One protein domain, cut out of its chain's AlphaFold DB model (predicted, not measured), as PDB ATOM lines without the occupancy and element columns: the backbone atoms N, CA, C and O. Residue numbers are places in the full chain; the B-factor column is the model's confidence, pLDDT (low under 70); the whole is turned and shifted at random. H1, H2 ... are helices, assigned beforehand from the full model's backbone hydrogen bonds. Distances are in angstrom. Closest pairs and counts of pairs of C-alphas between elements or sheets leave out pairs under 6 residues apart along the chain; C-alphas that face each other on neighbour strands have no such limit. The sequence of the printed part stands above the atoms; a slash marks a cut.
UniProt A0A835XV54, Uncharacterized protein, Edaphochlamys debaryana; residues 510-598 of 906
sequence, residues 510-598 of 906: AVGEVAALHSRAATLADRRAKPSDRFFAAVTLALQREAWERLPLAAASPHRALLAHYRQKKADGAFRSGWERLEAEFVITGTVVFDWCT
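What this domain is: This is residues 510 to 598 of the 906 residues of an uncharacterized protein of Edaphochlamys debaryana (UniProt A0A835XV54). Picture two separate pairs of helices strung end to end: H1 folds back along part of H2 at one end, H3 and H4 cross steeply near their middles at the other, and a thin loop, residues 551 to 557, joins the two lobes. The printed part has 89 residues with four named helices, in the order H1, H2, H3, H4, and no named strand; the class is all helix. It is extended, with a radius of gyration of the C-alphas of 20.3 A and spans of 62 by 28 by 18 A.

Where its parts are: Find C-alpha 510 at (8.939, -52.763, 17.581); from there H1 runs through residues 510 to 525, 22.4 A long. H2, the longest helix, takes residues 531 to 550 and measures 28.1 A, ending at C-alpha 550 at (9.364, -42.499, 3.259). Next comes H3, residues 558 to 571, 19.9 A. H4, residues 578 to 596, covers 26.1 A and ends at C-alpha 596 at (-3.779, -22.952, 7.956).

How they stand to each other: Look first at H1 and H2, a helical hairpin: they touch, closest at the C-alphas of Leu 524 and Arg 534, 4.7 A apart. They run opposite ways at a steep tilt of 43 degrees. H1 touches H2 with residues 517 to 524 alone, and H2 touches H1 with residues 533 to 541 alone. Farther along, H3 and H4 touch, closest at the C-alphas of Tyr 566 and Ala 584, 5.5 A apart. They run opposite ways at a steep tilt of 58 degrees. H2 and H3 are apart, as are H1 and H3, H1 and H4, and H2 and H4. In H1, H2, H3 and H4 every O i to N i+4 pair is within hydrogen-bond range.

The domain as a whole: The C-alphas farthest apart, those of Arg 528 and Gly 578, are 62.6 A from each other. The printed part has no cut. The link H1 to H2 is tight; H2 to H3 and H3 to H4 are short. Look for pLDDT under 70 at residues 549 to 557, residue 559 and residues 592 to 598; the mean of the printed part is 83.1.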
ATOM      1  N   ALA A 510       9.092 -54.186  17.277       74.94
ATOM      2  CA  ALA A 510       8.939 -52.763  17.581       74.94
ATOM      3  C   ALA A 510       9.643 -52.352  18.891       74.94
ATOM      4  O   ALA A 510      10.281 -51.300  18.943       74.94
ATOM      5  N   VAL A 511       9.596 -53.187  19.937       83.31
ATOM      6  CA  VAL A 511      10.350 -52.950  21.184       83.31
ATOM      7  C   VAL A 511      11.864 -52.964  20.927       83.31
ATOM      8  O   VAL A 511      12.578 -52.100  21.440       83.31
ATOM      9  N   GLY A 512      12.354 -53.882  20.085       89.62
ATOM     10  CA  GLY A 512      13.755 -53.922  19.658       89.62
ATOM     11  C   GLY A 512      14.195 -52.666  18.894       89.62
ATOM     12  O   GLY A 512      15.254 -52.106  19.186       89.62
ATOM     13  N   GLU A 513      13.369 -52.170  17.967       85.56
ATOM     14  CA  GLU A 513      13.638 -50.921  17.240       85.56
ATOM     15  C   GLU A 513      13.675 -49.701  18.169       85.56
ATOM     16  O   GLU A 513      14.591 -48.880  18.065       85.56
ATOM     17  N   VAL A 514      12.733 -49.599  19.114       82.06
ATOM     18  CA  VAL A 514      12.691 -48.513  20.109       82.06
ATOM     19  C   VAL A 514      13.931 -48.539  21.007       82.06
ATOM     20  O   VAL A 514      14.542 -47.492  21.223       82.06
ATOM     21  N   ALA A 515      14.360 -49.715  21.476       89.88
ATOM     22  CA  ALA A 515      15.580 -49.858  22.271       89.88
ATOM     23  C   ALA A 515      16.840 -49.446  21.484       89.88
ATOM     24  O   ALA A 515      17.684 -48.703  21.997       89.88
ATOM     25  N   ALA A 516      16.949 -49.854  20.215       89.94
ATOM     26  CA  ALA A 516      18.059 -49.469  19.342       89.94
ATOM     27  C   ALA A 516      18.085 -47.955  19.052       89.94
ATOM     28  O   ALA A 516      19.157 -47.345  19.039       89.94
ATOM     29  N   LEU A 517      16.918 -47.334  18.859       90.44
ATOM     30  CA  LEU A 517      16.782 -45.893  18.641       90.44
ATOM     31  C   LEU A 517      17.146 -45.100  19.905       90.44
ATOM     32  O   LEU A 517      17.887 -44.119  19.817       90.44
ATOM     33  N   HIS A 518      16.713 -45.555  21.085       90.00
ATOM     34  CA  HIS A 518      17.062 -44.937  22.368       90.00
ATOM     35  C   HIS A 518      18.569 -45.033  22.661       90.00
ATOM     36  O   HIS A 518      19.182 -44.045  23.062       90.00
ATOM     37  N   SER A 519      19.189 -46.185  22.379       95.25
ATOM     38  CA  SER A 519      20.643 -46.375  22.479       95.25
ATOM     39  C   SER A 519      21.413 -45.388  21.587       95.25
ATOM     40  O   SER A 519      22.267 -44.648  22.073       95.25
ATOM     41  N   ARG A 520      21.033 -45.265  20.305       95.12
ATOM     42  CA  ARG A 520      21.642 -44.301  19.363       95.12
ATOM     43  C   ARG A 520      21.454 -42.848  19.813       95.12
ATOM     44  O   ARG A 520      22.384 -42.050  19.701       95.12
ATOM     45  N   ALA A 521      20.284 -42.502  20.350       91.94
ATOM     46  CA  ALA A 521      20.030 -41.173  20.905       91.94
ATOM     47  C   ALA A 521      20.926 -40.876  22.122       91.94
ATOM     48  O   ALA A 521      21.481 -39.779  22.214       91.94
ATOM     49  N   ALA A 522      21.143 -41.859  23.003       93.12
ATOM     50  CA  ALA A 522      22.070 -41.747  24.125       93.12
ATOM     51  C   ALA A 522      23.530 -41.585  23.658       93.12
ATOM     52  O   ALA A 522      24.216 -40.684  24.139       93.12
ATOM     53  N   THR A 523      23.990 -42.365  22.667       95.31
ATOM     54  CA  THR A 523      25.332 -42.205  22.067       95.31
ATOM     55  C   THR A 523      25.533 -40.807  21.479       95.31
ATOM     56  O   THR A 523      26.586 -40.206  21.661       95.31
ATOM     57  N   LEU A 524      24.526 -40.257  20.792       95.44
ATOM     58  CA  LEU A 524      24.594 -38.910  20.217       95.44
ATOM     59  C   LEU A 524      24.631 -37.809  21.296       95.44
ATOM     60  O   LEU A 524      25.334 -36.803  21.135       95.44
ATOM     61  N   ALA A 525      23.878 -37.996  22.384       89.44
ATOM     62  CA  ALA A 525      23.781 -37.057  23.500       89.44
ATOM     63  C   ALA A 525      25.028 -37.051  24.401       89.44
ATOM     64  O   ALA A 525      25.434 -35.978  24.861       89.44
ATOM     65  N   ASP A 526      25.651 -38.211  24.631       94.31
ATOM     66  CA  ASP A 526      26.901 -38.298  25.382       94.31
ATOM     67  C   ASP A 526      28.020 -37.516  24.676       94.31
ATOM     68  O   ASP A 526      28.151 -37.519  23.453       94.31
ATOM     69  N   ARG A 527      28.833 -36.816  25.468       90.56
ATOM     70  CA  ARG A 527      30.004 -36.057  25.009       90.56
ATOM     71  C   ARG A 527      31.313 -36.836  25.153       90.56
ATOM     72  O   ARG A 527      32.323 -36.355  24.650       90.56
ATOM     73  N   ARG A 528      31.308 -37.977  25.855       91.62
ATOM     74  CA  ARG A 528      32.475 -38.852  26.060       91.62
ATOM     75  C   ARG A 528      32.611 -39.907  24.954       91.62
ATOM     76  O   ARG A 528      33.731 -40.288  24.630       91.62
ATOM     77  N   ALA A 529      31.500 -40.330  24.346       93.25
ATOM     78  CA  ALA A 529      31.462 -41.163  23.146       93.25
ATOM     79  C   ALA A 529      32.336 -40.590  22.012       93.25
ATOM     80  O   ALA A 529      32.400 -39.372  21.805       93.25
ATOM     81  N   LYS A 530      33.011 -41.466  21.254       96.44
ATOM     82  CA  LYS A 530      33.994 -41.043  20.245       96.44
ATOM     83  C   LYS A 530      33.305 -40.277  19.104       96.44
ATOM     84  O   LYS A 530      32.164 -40.595  18.764       96.44
ATOM     85  N   PRO A 531      33.981 -39.317  18.442       91.62
ATOM     86  CA  PRO A 531      33.395 -38.570  17.325       91.62
ATOM     87  C   PRO A 531      32.840 -39.457  16.197       91.62
ATOM     88  O   PRO A 531      31.798 -39.129  15.633       91.62
ATOM     89  N   SER A 532      33.484 -40.599  15.926       92.31
ATOM     90  CA  SER A 532      33.016 -41.653  15.012       92.31
ATOM     91  C   SER A 532      31.628 -42.174  15.374       92.31
ATOM     92  O   SER A 532      30.733 -42.228  14.534       92.31
ATOM     93  N   ASP A 533      31.444 -42.522  16.642       93.12
ATOM     94  CA  ASP A 533      30.281 -43.247  17.152       93.12
ATOM     95  C   ASP A 533      29.080 -42.293  17.216       93.12
ATOM     96  O   ASP A 533      27.959 -42.641  16.847       93.12
ATOM     97  N   ARG A 534      29.348 -41.034  17.586       93.44
ATOM     98  CA  ARG A 534      28.384 -39.927  17.574       93.44
ATOM     99  C   ARG A 534      27.957 -39.549  16.154       93.44
ATOM    100  O   ARG A 534      26.775 -39.305  15.923       93.44
ATOM    101  N   PHE A 535      28.886 -39.541  15.193       91.62
ATOM    102  CA  PHE A 535      28.571 -39.337  13.776       91.62
ATOM    103  C   PHE A 535      27.732 -40.495  13.215       91.62
ATOM    104  O   PHE A 535      26.698 -40.254  12.598       91.62
ATOM    105  N   PHE A 536      28.114 -41.744  13.492       94.31
ATOM    106  CA  PHE A 536      27.362 -42.923  13.060       94.31
ATOM    107  C   PHE A 536      25.950 -42.957  13.662       94.31
ATOM    108  O   PHE A 536      24.983 -43.235  12.951       94.31
ATOM    109  N   ALA A 537      25.800 -42.596  14.942       92.56
ATOM    110  CA  ALA A 537      24.499 -42.436  15.586       92.56
ATOM    111  C   ALA A 537      23.652 -41.339  14.916       92.56
ATOM    112  O   ALA A 537      22.484 -41.578  14.617       92.56
ATOM    113  N   ALA A 538      24.233 -40.170  14.612       91.44
ATOM    114  CA  ALA A 538      23.543 -39.086  13.909       91.44
ATOM    115  C   ALA A 538      23.079 -39.496  12.499       91.44
ATOM    116  O   ALA A 538      21.917 -39.284  12.156       91.44
ATOM    117  N   VAL A 539      23.956 -40.117  11.703       92.00
ATOM    118  CA  VAL A 539      23.632 -40.606  10.351       92.00
ATOM    119  C   VAL A 539      22.564 -41.697  10.407       92.00
ATOM    120  O   VAL A 539      21.599 -41.644   9.652       92.00
ATOM    121  N   THR A 540      22.673 -42.649  11.338       91.00
ATOM    122  CA  THR A 540      21.684 -43.728  11.476       91.00
ATOM    123  C   THR A 540      20.319 -43.190  11.909       91.00
ATOM    124  O   THR A 540      19.307 -43.603  11.354       91.00
ATOM    125  N   LEU A 541      20.267 -42.227  12.836       92.06
ATOM    126  CA  LEU A 541      19.014 -41.571  13.230       92.06
ATOM    127  C   LEU A 541      18.419 -40.728  12.091       92.06
ATOM    128  O   LEU A 541      17.203 -40.714  11.926       92.06
ATOM    129  N   ALA A 542      19.250 -40.069  11.275       84.44
ATOM    130  CA  ALA A 542      18.795 -39.345  10.089       84.44
ATOM    131  C   ALA A 542      18.210 -40.290   9.024       84.44
ATOM    132  O   ALA A 542      17.125 -40.025   8.515       84.44
ATOM    133  N   LEU A 543      18.871 -41.420   8.747       82.25
ATOM    134  CA  LEU A 543      18.389 -42.438   7.808       82.25
ATOM    135  C   LEU A 543      17.146 -43.176   8.325       82.25
ATOM    136  O   LEU A 543      16.237 -43.436   7.545       82.25
ATOM    137  N   GLN A 544      17.049 -43.471   9.628       86.06
ATOM    138  CA  GLN A 544      15.825 -44.026  10.222       86.06
ATOM    139  C   GLN A 544      14.667 -43.029  10.160       86.06
ATOM    140  O   GLN A 544      13.549 -43.415   9.826       86.06
ATOM    141  N   ARG A 545      14.926 -41.742  10.427       83.38
ATOM    142  CA  ARG A 545      13.930 -40.682  10.251       83.38
ATOM    143  C   ARG A 545      13.486 -40.581   8.794       83.38
ATOM    144  O   ARG A 545      12.292 -40.490   8.548       83.38
ATOM    145  N   GLU A 546      14.410 -40.611   7.838       76.12
ATOM    146  CA  GLU A 546      14.060 -40.568   6.418       76.12
ATOM    147  C   GLU A 546      13.294 -41.831   5.989       76.12
ATOM    148  O   GLU A 546      12.324 -41.728   5.246       76.12
ATOM    149  N   ALA A 547      13.641 -43.010   6.508       76.94
ATOM    150  CA  ALA A 547      12.872 -44.234   6.293       76.94
ATOM    151  C   ALA A 547      11.445 -44.130   6.868       76.94
ATOM    152  O   ALA A 547      10.501 -44.540   6.201       76.94
ATOM    153  N   TRP A 548      11.258 -43.522   8.045       71.31
ATOM    154  CA  TRP A 548       9.931 -43.202   8.594       71.31
ATOM    155  C   TRP A 548       9.179 -42.127   7.790       71.31
ATOM    156  O   TRP A 548       7.966 -42.236   7.642       71.31
ATOM    157  N   GLU A 549       9.862 -41.117   7.239       67.50
ATOM    158  CA  GLU A 549       9.253 -40.110   6.349       67.50
ATOM    159  C   GLU A 549       8.935 -40.678   4.944       67.50
ATOM    160  O   GLU A 549       8.063 -40.144   4.260       67.50
ATOM    161  N   ARG A 550       9.594 -41.772   4.525       62.31
ATOM    162  CA  ARG A 550       9.364 -42.499   3.259       62.31
ATOM    163  C   ARG A 550       8.408 -43.692   3.373       62.31
ATOM    164  O   ARG A 550       7.870 -44.116   2.351       62.31
ATOM    165  N   LEU A 551       8.199 -44.259   4.565       64.88
ATOM    166  CA  LEU A 551       7.163 -45.272   4.780       64.88
ATOM    167  C   LEU A 551       5.801 -44.665   4.402       64.88
ATOM    168  O   LEU A 551       5.486 -43.560   4.852       64.88
ATOM    169  N   PRO A 552       4.972 -45.349   3.591       55.91
ATOM    170  CA  PRO A 552       3.664 -44.823   3.231       55.91
ATOM    171  C   PRO A 552       2.835 -44.580   4.497       55.91
ATOM    172  O   PRO A 552       2.860 -45.375   5.438       55.91
ATOM    173  N   LEU A 553       2.089 -43.473   4.501       53.22
ATOM    174  CA  LEU A 553       1.449 -42.839   5.665       53.22
ATOM    175  C   LEU A 553       0.291 -43.639   6.319       53.22
ATOM    176  O   LEU A 553      -0.565 -43.066   6.987       53.22
ATOM    177  N   ALA A 554       0.284 -44.968   6.197       45.84
ATOM    178  CA  ALA A 554      -0.610 -45.887   6.906       45.84
ATOM    179  C   ALA A 554      -0.424 -45.861   8.440       45.84
ATOM    180  O   ALA A 554      -1.335 -46.238   9.170       45.84
ATOM    181  N   ALA A 555       0.730 -45.385   8.923       46.59
ATOM    182  CA  ALA A 555       0.999 -45.090  10.336       46.59
ATOM    183  C   ALA A 555       1.014 -43.574  10.641       46.59
ATOM    184  O   ALA A 555       1.615 -43.135  11.622       46.59
ATOM    185  N   ALA A 556       0.376 -42.747   9.803       51.25
ATOM    186  CA  ALA A 556       0.127 -41.354  10.158       51.25
ATOM    187  C   ALA A 556      -0.768 -41.260  11.403       51.25
ATOM    188  O   ALA A 556      -1.513 -42.189  11.724       51.25
ATOM    189  N   SER A 557      -0.739 -40.110  12.086       66.31
ATOM    190  CA  SER A 557      -1.658 -39.848  13.199       66.31
ATOM    191  C   SER A 557      -3.111 -40.126  12.774       66.31
ATOM    192  O   SER A 557      -3.470 -39.820  11.632       66.31
ATOM    193  N   PRO A 558      -3.972 -40.676  13.655       72.56
ATOM    194  CA  PRO A 558      -5.318 -41.113  13.270       72.56
ATOM    195  C   PRO A 558      -6.146 -39.988  12.629       72.56
ATOM    196  O   PRO A 558      -6.919 -40.238  11.713       72.56
ATOM    197  N   HIS A 559      -5.891 -38.734  13.013       68.06
ATOM    198  CA  HIS A 559      -6.435 -37.527  12.384       68.06
ATOM    199  C   HIS A 559      -6.072 -37.379  10.889       68.06
ATOM    200  O   HIS A 559      -6.926 -37.040  10.073       68.06
ATOM    201  N   ARG A 560      -4.823 -37.673  10.493       74.38
ATOM    202  CA  ARG A 560      -4.389 -37.664   9.082       74.38
ATOM    203  C   ARG A 560      -4.941 -38.853   8.296       74.38
ATOM    204  O   ARG A 560      -5.289 -38.678   7.133       74.38
ATOM    205  N   ALA A 561      -5.058 -40.026   8.921       80.75
ATOM    206  CA  ALA A 561      -5.707 -41.184   8.306       80.75
ATOM    207  C   ALA A 561      -7.210 -40.924   8.064       80.75
ATOM    208  O   ALA A 561      -7.710 -41.172   6.969       80.75
ATOM    209  N   LEU A 562      -7.902 -40.328   9.042       84.44
ATOM    210  CA  LEU A 562      -9.296 -39.887   8.934       84.44
ATOM    211  C   LEU A 562      -9.476 -38.820   7.841       84.44
ATOM    212  O   LEU A 562     -10.392 -38.913   7.029       84.44
ATOM    213  N   LEU A 563      -8.567 -37.843   7.765       84.44
ATOM    214  CA  LEU A 563      -8.572 -36.830   6.707       84.44
ATOM    215  C   LEU A 563      -8.342 -37.433   5.315       84.44
ATOM    216  O   LEU A 563      -9.006 -37.031   4.362       84.44
ATOM    217  N   ALA A 564      -7.428 -38.397   5.181       84.31
ATOM    218  CA  ALA A 564      -7.219 -39.117   3.928       84.31
ATOM    219  C   ALA A 564      -8.478 -39.904   3.529       84.31
ATOM    220  O   ALA A 564      -8.932 -39.774   2.393       84.31
ATOM    221  N   HIS A 565      -9.097 -40.624   4.475       90.19
ATOM    222  CA  HIS A 565     -10.358 -41.334   4.259       90.19
ATOM    223  C   HIS A 565     -11.472 -40.390   3.790       90.19
ATOM    224  O   HIS A 565     -12.087 -40.643   2.756       90.19
ATOM    225  N   TYR A 566     -11.705 -39.270   4.484       92.38
ATOM    226  CA  TYR A 566     -12.751 -38.323   4.093       92.38
ATOM    227  C   TYR A 566     -12.448 -37.596   2.775       92.38
ATOM    228  O   TYR A 566     -13.370 -37.380   1.991       92.38
ATOM    229  N   ARG A 567     -11.183 -37.273   2.467       89.75
ATOM    230  CA  ARG A 567     -10.803 -36.712   1.154       89.75
ATOM    231  C   ARG A 567     -11.044 -37.703   0.015       89.75
ATOM    232  O   ARG A 567     -11.591 -37.299  -1.006       89.75
ATOM    233  N   GLN A 568     -10.690 -38.976   0.200       92.06
ATOM    234  CA  GLN A 568     -10.954 -40.028  -0.781       92.06
ATOM    235  C   GLN A 568     -12.464 -40.239  -0.964       92.06
ATOM    236  O   GLN A 568     -12.970 -40.087  -2.068       92.06
ATOM    237  N   LYS A 569     -13.214 -40.426   0.126       94.25
ATOM    238  CA  LYS A 569     -14.679 -40.586   0.111       94.25
ATOM    239  C   LYS A 569     -15.412 -39.406  -0.546       94.25
ATOM    240  O   LYS A 569     -16.436 -39.601  -1.196       94.25
ATOM    241  N   LYS A 570     -14.862 -38.188  -0.424       94.81
ATOM    242  CA  LYS A 570     -15.340 -36.980  -1.114       94.81
ATOM    243  C   LYS A 570     -15.043 -36.979  -2.618       94.81
ATOM    244  O   LYS A 570     -15.857 -36.449  -3.369       94.81
ATOM    245  N   ALA A 571     -13.917 -37.546  -3.052       93.12
ATOM    246  CA  ALA A 571     -13.590 -37.721  -4.469       93.12
ATOM    247  C   ALA A 571     -14.431 -38.836  -5.114       93.12
ATOM    248  O   ALA A 571     -14.967 -38.642  -6.201       93.12
ATOM    249  N   ASP A 572     -14.625 -39.947  -4.399       96.06
ATOM    250  CA  ASP A 572     -15.430 -41.100  -4.824       96.06
ATOM    251  C   ASP A 572     -16.950 -40.813  -4.812       96.06
ATOM    252  O   ASP A 572     -17.750 -41.630  -5.262       96.06
ATOM    253  N   GLY A 573     -17.377 -39.684  -4.227       95.50
ATOM    254  CA  GLY A 573     -18.787 -39.337  -4.004       95.50
ATOM    255  C   GLY A 573     -19.520 -40.237  -2.994       95.50
ATOM    256  O   GLY A 573     -20.725 -40.083  -2.794       95.50
ATOM    257  N   ALA A 574     -18.807 -41.160  -2.343       95.12
ATOM    258  CA  ALA A 574     -19.334 -42.326  -1.634       95.12
ATOM    259  C   ALA A 574     -19.846 -42.027  -0.205       95.12
ATOM    260  O   ALA A 574     -19.496 -42.716   0.759       95.12
ATOM    261  N   PHE A 575     -20.684 -40.999  -0.061       96.69
ATOM    262  CA  PHE A 575     -21.367 -40.669   1.192       96.69
ATOM    263  C   PHE A 575     -22.690 -41.430   1.325       96.69
ATOM    264  O   PHE A 575     -23.562 -41.341   0.464       96.69
ATOM    265  N   ARG A 576     -22.871 -42.131   2.447       94.38
ATOM    266  CA  ARG A 576     -24.096 -42.875   2.785       94.38
ATOM    267  C   ARG A 576     -25.250 -41.967   3.206       94.38
ATOM    268  O   ARG A 576     -26.403 -42.380   3.149       94.38
ATOM    269  N   SER A 577     -24.955 -40.754   3.672       96.88
ATOM    270  CA  SER A 577     -25.962 -39.783   4.103       96.88
ATOM    271  C   SER A 577     -25.465 -38.341   3.979       96.88
ATOM    272  O   SER A 577     -24.263 -38.071   3.948       96.88
ATOM    273  N   GLY A 578     -26.404 -37.388   3.975       95.31
ATOM    274  CA  GLY A 578     -26.076 -35.961   4.058       95.31
ATOM    275  C   GLY A 578     -25.357 -35.578   5.357       95.31
ATOM    276  O   GLY A 578     -24.573 -34.633   5.351       95.31
ATOM    277  N   TRP A 579     -25.562 -36.335   6.444       93.56
ATOM    278  CA  TRP A 579     -24.852 -36.136   7.709       93.56
ATOM    279  C   TRP A 579     -23.386 -36.570   7.620       93.56
ATOM    280  O   TRP A 579     -22.508 -35.806   7.999       93.56
ATOM    281  N   GLU A 580     -23.105 -37.738   7.035       91.69
ATOM    282  CA  GLU A 580     -21.729 -38.213   6.818       91.69
ATOM    283  C   GLU A 580     -20.945 -37.259   5.899       91.69
ATOM    284  O   GLU A 580     -19.758 -37.017   6.109       91.69
ATOM    285  N   ARG A 581     -21.624 -36.644   4.920       94.06
ATOM    286  CA  ARG A 581     -21.046 -35.561   4.116       94.06
ATOM    287  C   ARG A 581     -20.789 -34.297   4.943       94.06
ATOM    288  O   ARG A 581     -19.738 -33.692   4.772       94.06
ATOM    289  N   LEU A 582     -21.708 -33.890   5.820       91.62
ATOM    290  CA  LEU A 582     -21.522 -32.730   6.702       91.62
ATOM    291  C   LEU A 582     -20.360 -32.931   7.681       91.62
ATOM    292  O   LEU A 582     -19.552 -32.024   7.847       91.62
ATOM    293  N   GLU A 583     -20.236 -34.120   8.272       90.06
ATOM    294  CA  GLU A 583     -19.108 -34.491   9.128       90.06
ATOM    295  C   GLU A 583     -17.792 -34.482   8.340       90.06
ATOM    296  O   GLU A 583     -16.821 -33.864   8.771       90.06
ATOM    297  N   ALA A 584     -17.765 -35.083   7.146       89.94
ATOM    298  CA  ALA A 584     -16.589 -35.073   6.283       89.94
ATOM    299  C   ALA A 584     -16.179 -33.654   5.861       89.94
ATOM    300  O   ALA A 584     -14.992 -33.340   5.872       89.94
ATOM    301  N   GLU A 585     -17.128 -32.774   5.528       91.75
ATOM    302  CA  GLU A 585     -16.840 -31.359   5.259       91.75
ATOM    303  C   GLU A 585     -16.385 -30.625   6.528       91.75
ATOM    304  O   GLU A 585     -15.472 -29.811   6.453       91.75
ATOM    305  N   PHE A 586     -16.925 -30.938   7.711       85.69
ATOM    306  CA  PHE A 586     -16.461 -30.350   8.971       85.69
ATOM    307  C   PHE A 586     -15.047 -30.819   9.344       85.69
ATOM    308  O   PHE A 586     -14.249 -30.016   9.816       85.69
ATOM    309  N   VAL A 587     -14.679 -32.075   9.071       84.12
ATOM    310  CA  VAL A 587     -13.314 -32.587   9.276       84.12
ATOM    311  C   VAL A 587     -12.358 -32.086   8.188       84.12
ATOM    312  O   VAL A 587     -11.228 -31.731   8.503       84.12
ATOM    313  N   ILE A 588     -12.770 -31.982   6.921       83.31
ATOM    314  CA  ILE A 588     -11.922 -31.447   5.840       83.31
ATOM    315  C   ILE A 588     -11.726 -29.934   5.990       83.31
ATOM    316  O   ILE A 588     -10.597 -29.460   5.911       83.31
ATOM    317  N   THR A 589     -12.784 -29.164   6.240       78.56
ATOM    318  CA  THR A 589     -12.670 -27.723   6.494       78.56
ATOM    319  C   THR A 589     -12.023 -27.464   7.845       78.56
ATOM    320  O   THR A 589     -11.157 -26.604   7.928       78.56
ATOM    321  N   GLY A 590     -12.353 -28.242   8.878       71.62
ATOM    322  CA  GLY A 590     -11.709 -28.182  10.187       71.62
ATOM    323  C   GLY A 590     -10.209 -28.436  10.094       71.62
ATOM    324  O   GLY A 590      -9.439 -27.613  10.565       71.62
ATOM    325  N   THR A 591      -9.773 -29.497   9.411       72.62
ATOM    326  CA  THR A 591      -8.341 -29.769   9.176       72.62
ATOM    327  C   THR A 591      -7.676 -28.734   8.281       72.62
ATOM    328  O   THR A 591      -6.555 -28.367   8.578       72.62
ATOM    329  N   VAL A 592      -8.319 -28.208   7.233       67.81
ATOM    330  CA  VAL A 592      -7.713 -27.162   6.382       67.81
ATOM    331  C   VAL A 592      -7.610 -25.827   7.122       67.81
ATOM    332  O   VAL A 592      -6.587 -25.156   7.023       67.81
ATOM    333  N   VAL A 593      -8.618 -25.456   7.914       64.56
ATOM    334  CA  VAL A 593      -8.554 -24.294   8.810       64.56
ATOM    335  C   VAL A 593      -7.523 -24.534   9.910       64.56
ATOM    336  O   VAL A 593      -6.783 -23.616  10.224       64.56
ATOM    337  N   PHE A 594      -7.398 -25.744  10.458       63.91
ATOM    338  CA  PHE A 594      -6.409 -26.064  11.490       63.91
ATOM    339  C   PHE A 594      -4.983 -26.175  10.930       63.91
ATOM    340  O   PHE A 594      -4.064 -25.749  11.611       63.91
ATOM    341  N   ASP A 595      -4.777 -26.652   9.702       63.09
ATOM    342  CA  ASP A 595      -3.487 -26.679   8.985       63.09
ATOM    343  C   ASP A 595      -3.081 -25.270   8.502       63.09
ATOM    344  O   ASP A 595      -1.897 -24.975   8.393       63.09
ATOM    345  N   TRP A 596      -4.041 -24.375   8.236       59.88
ATOM    346  CA  TRP A 596      -3.779 -22.952   7.956       59.88
ATOM    347  C   TRP A 596      -3.547 -22.144   9.244       59.88
ATOM    348  O   TRP A 596      -2.719 -21.233   9.287       59.88
ATOM    349  N   CYS A 597      -4.243 -22.512  10.322       53.16
ATOM    350  CA  CYS A 597      -4.091 -21.953  11.660       53.16
ATOM    351  C   CYS A 597      -3.034 -22.676  12.507       53.16
ATOM    352  O   CYS A 597      -2.859 -22.283  13.660       53.16
ATOM    353  N   THR A 598      -2.311 -23.677  12.000       52.84
ATOM    354  CA  THR A 598      -1.098 -24.232  12.622       52.84
ATOM    355  C   THR A 598       0.102 -23.931  11.734       52.84
ATOM    356  O   THR A 598      -0.004 -23.966  10.512       52.84
TER     357      THR A 598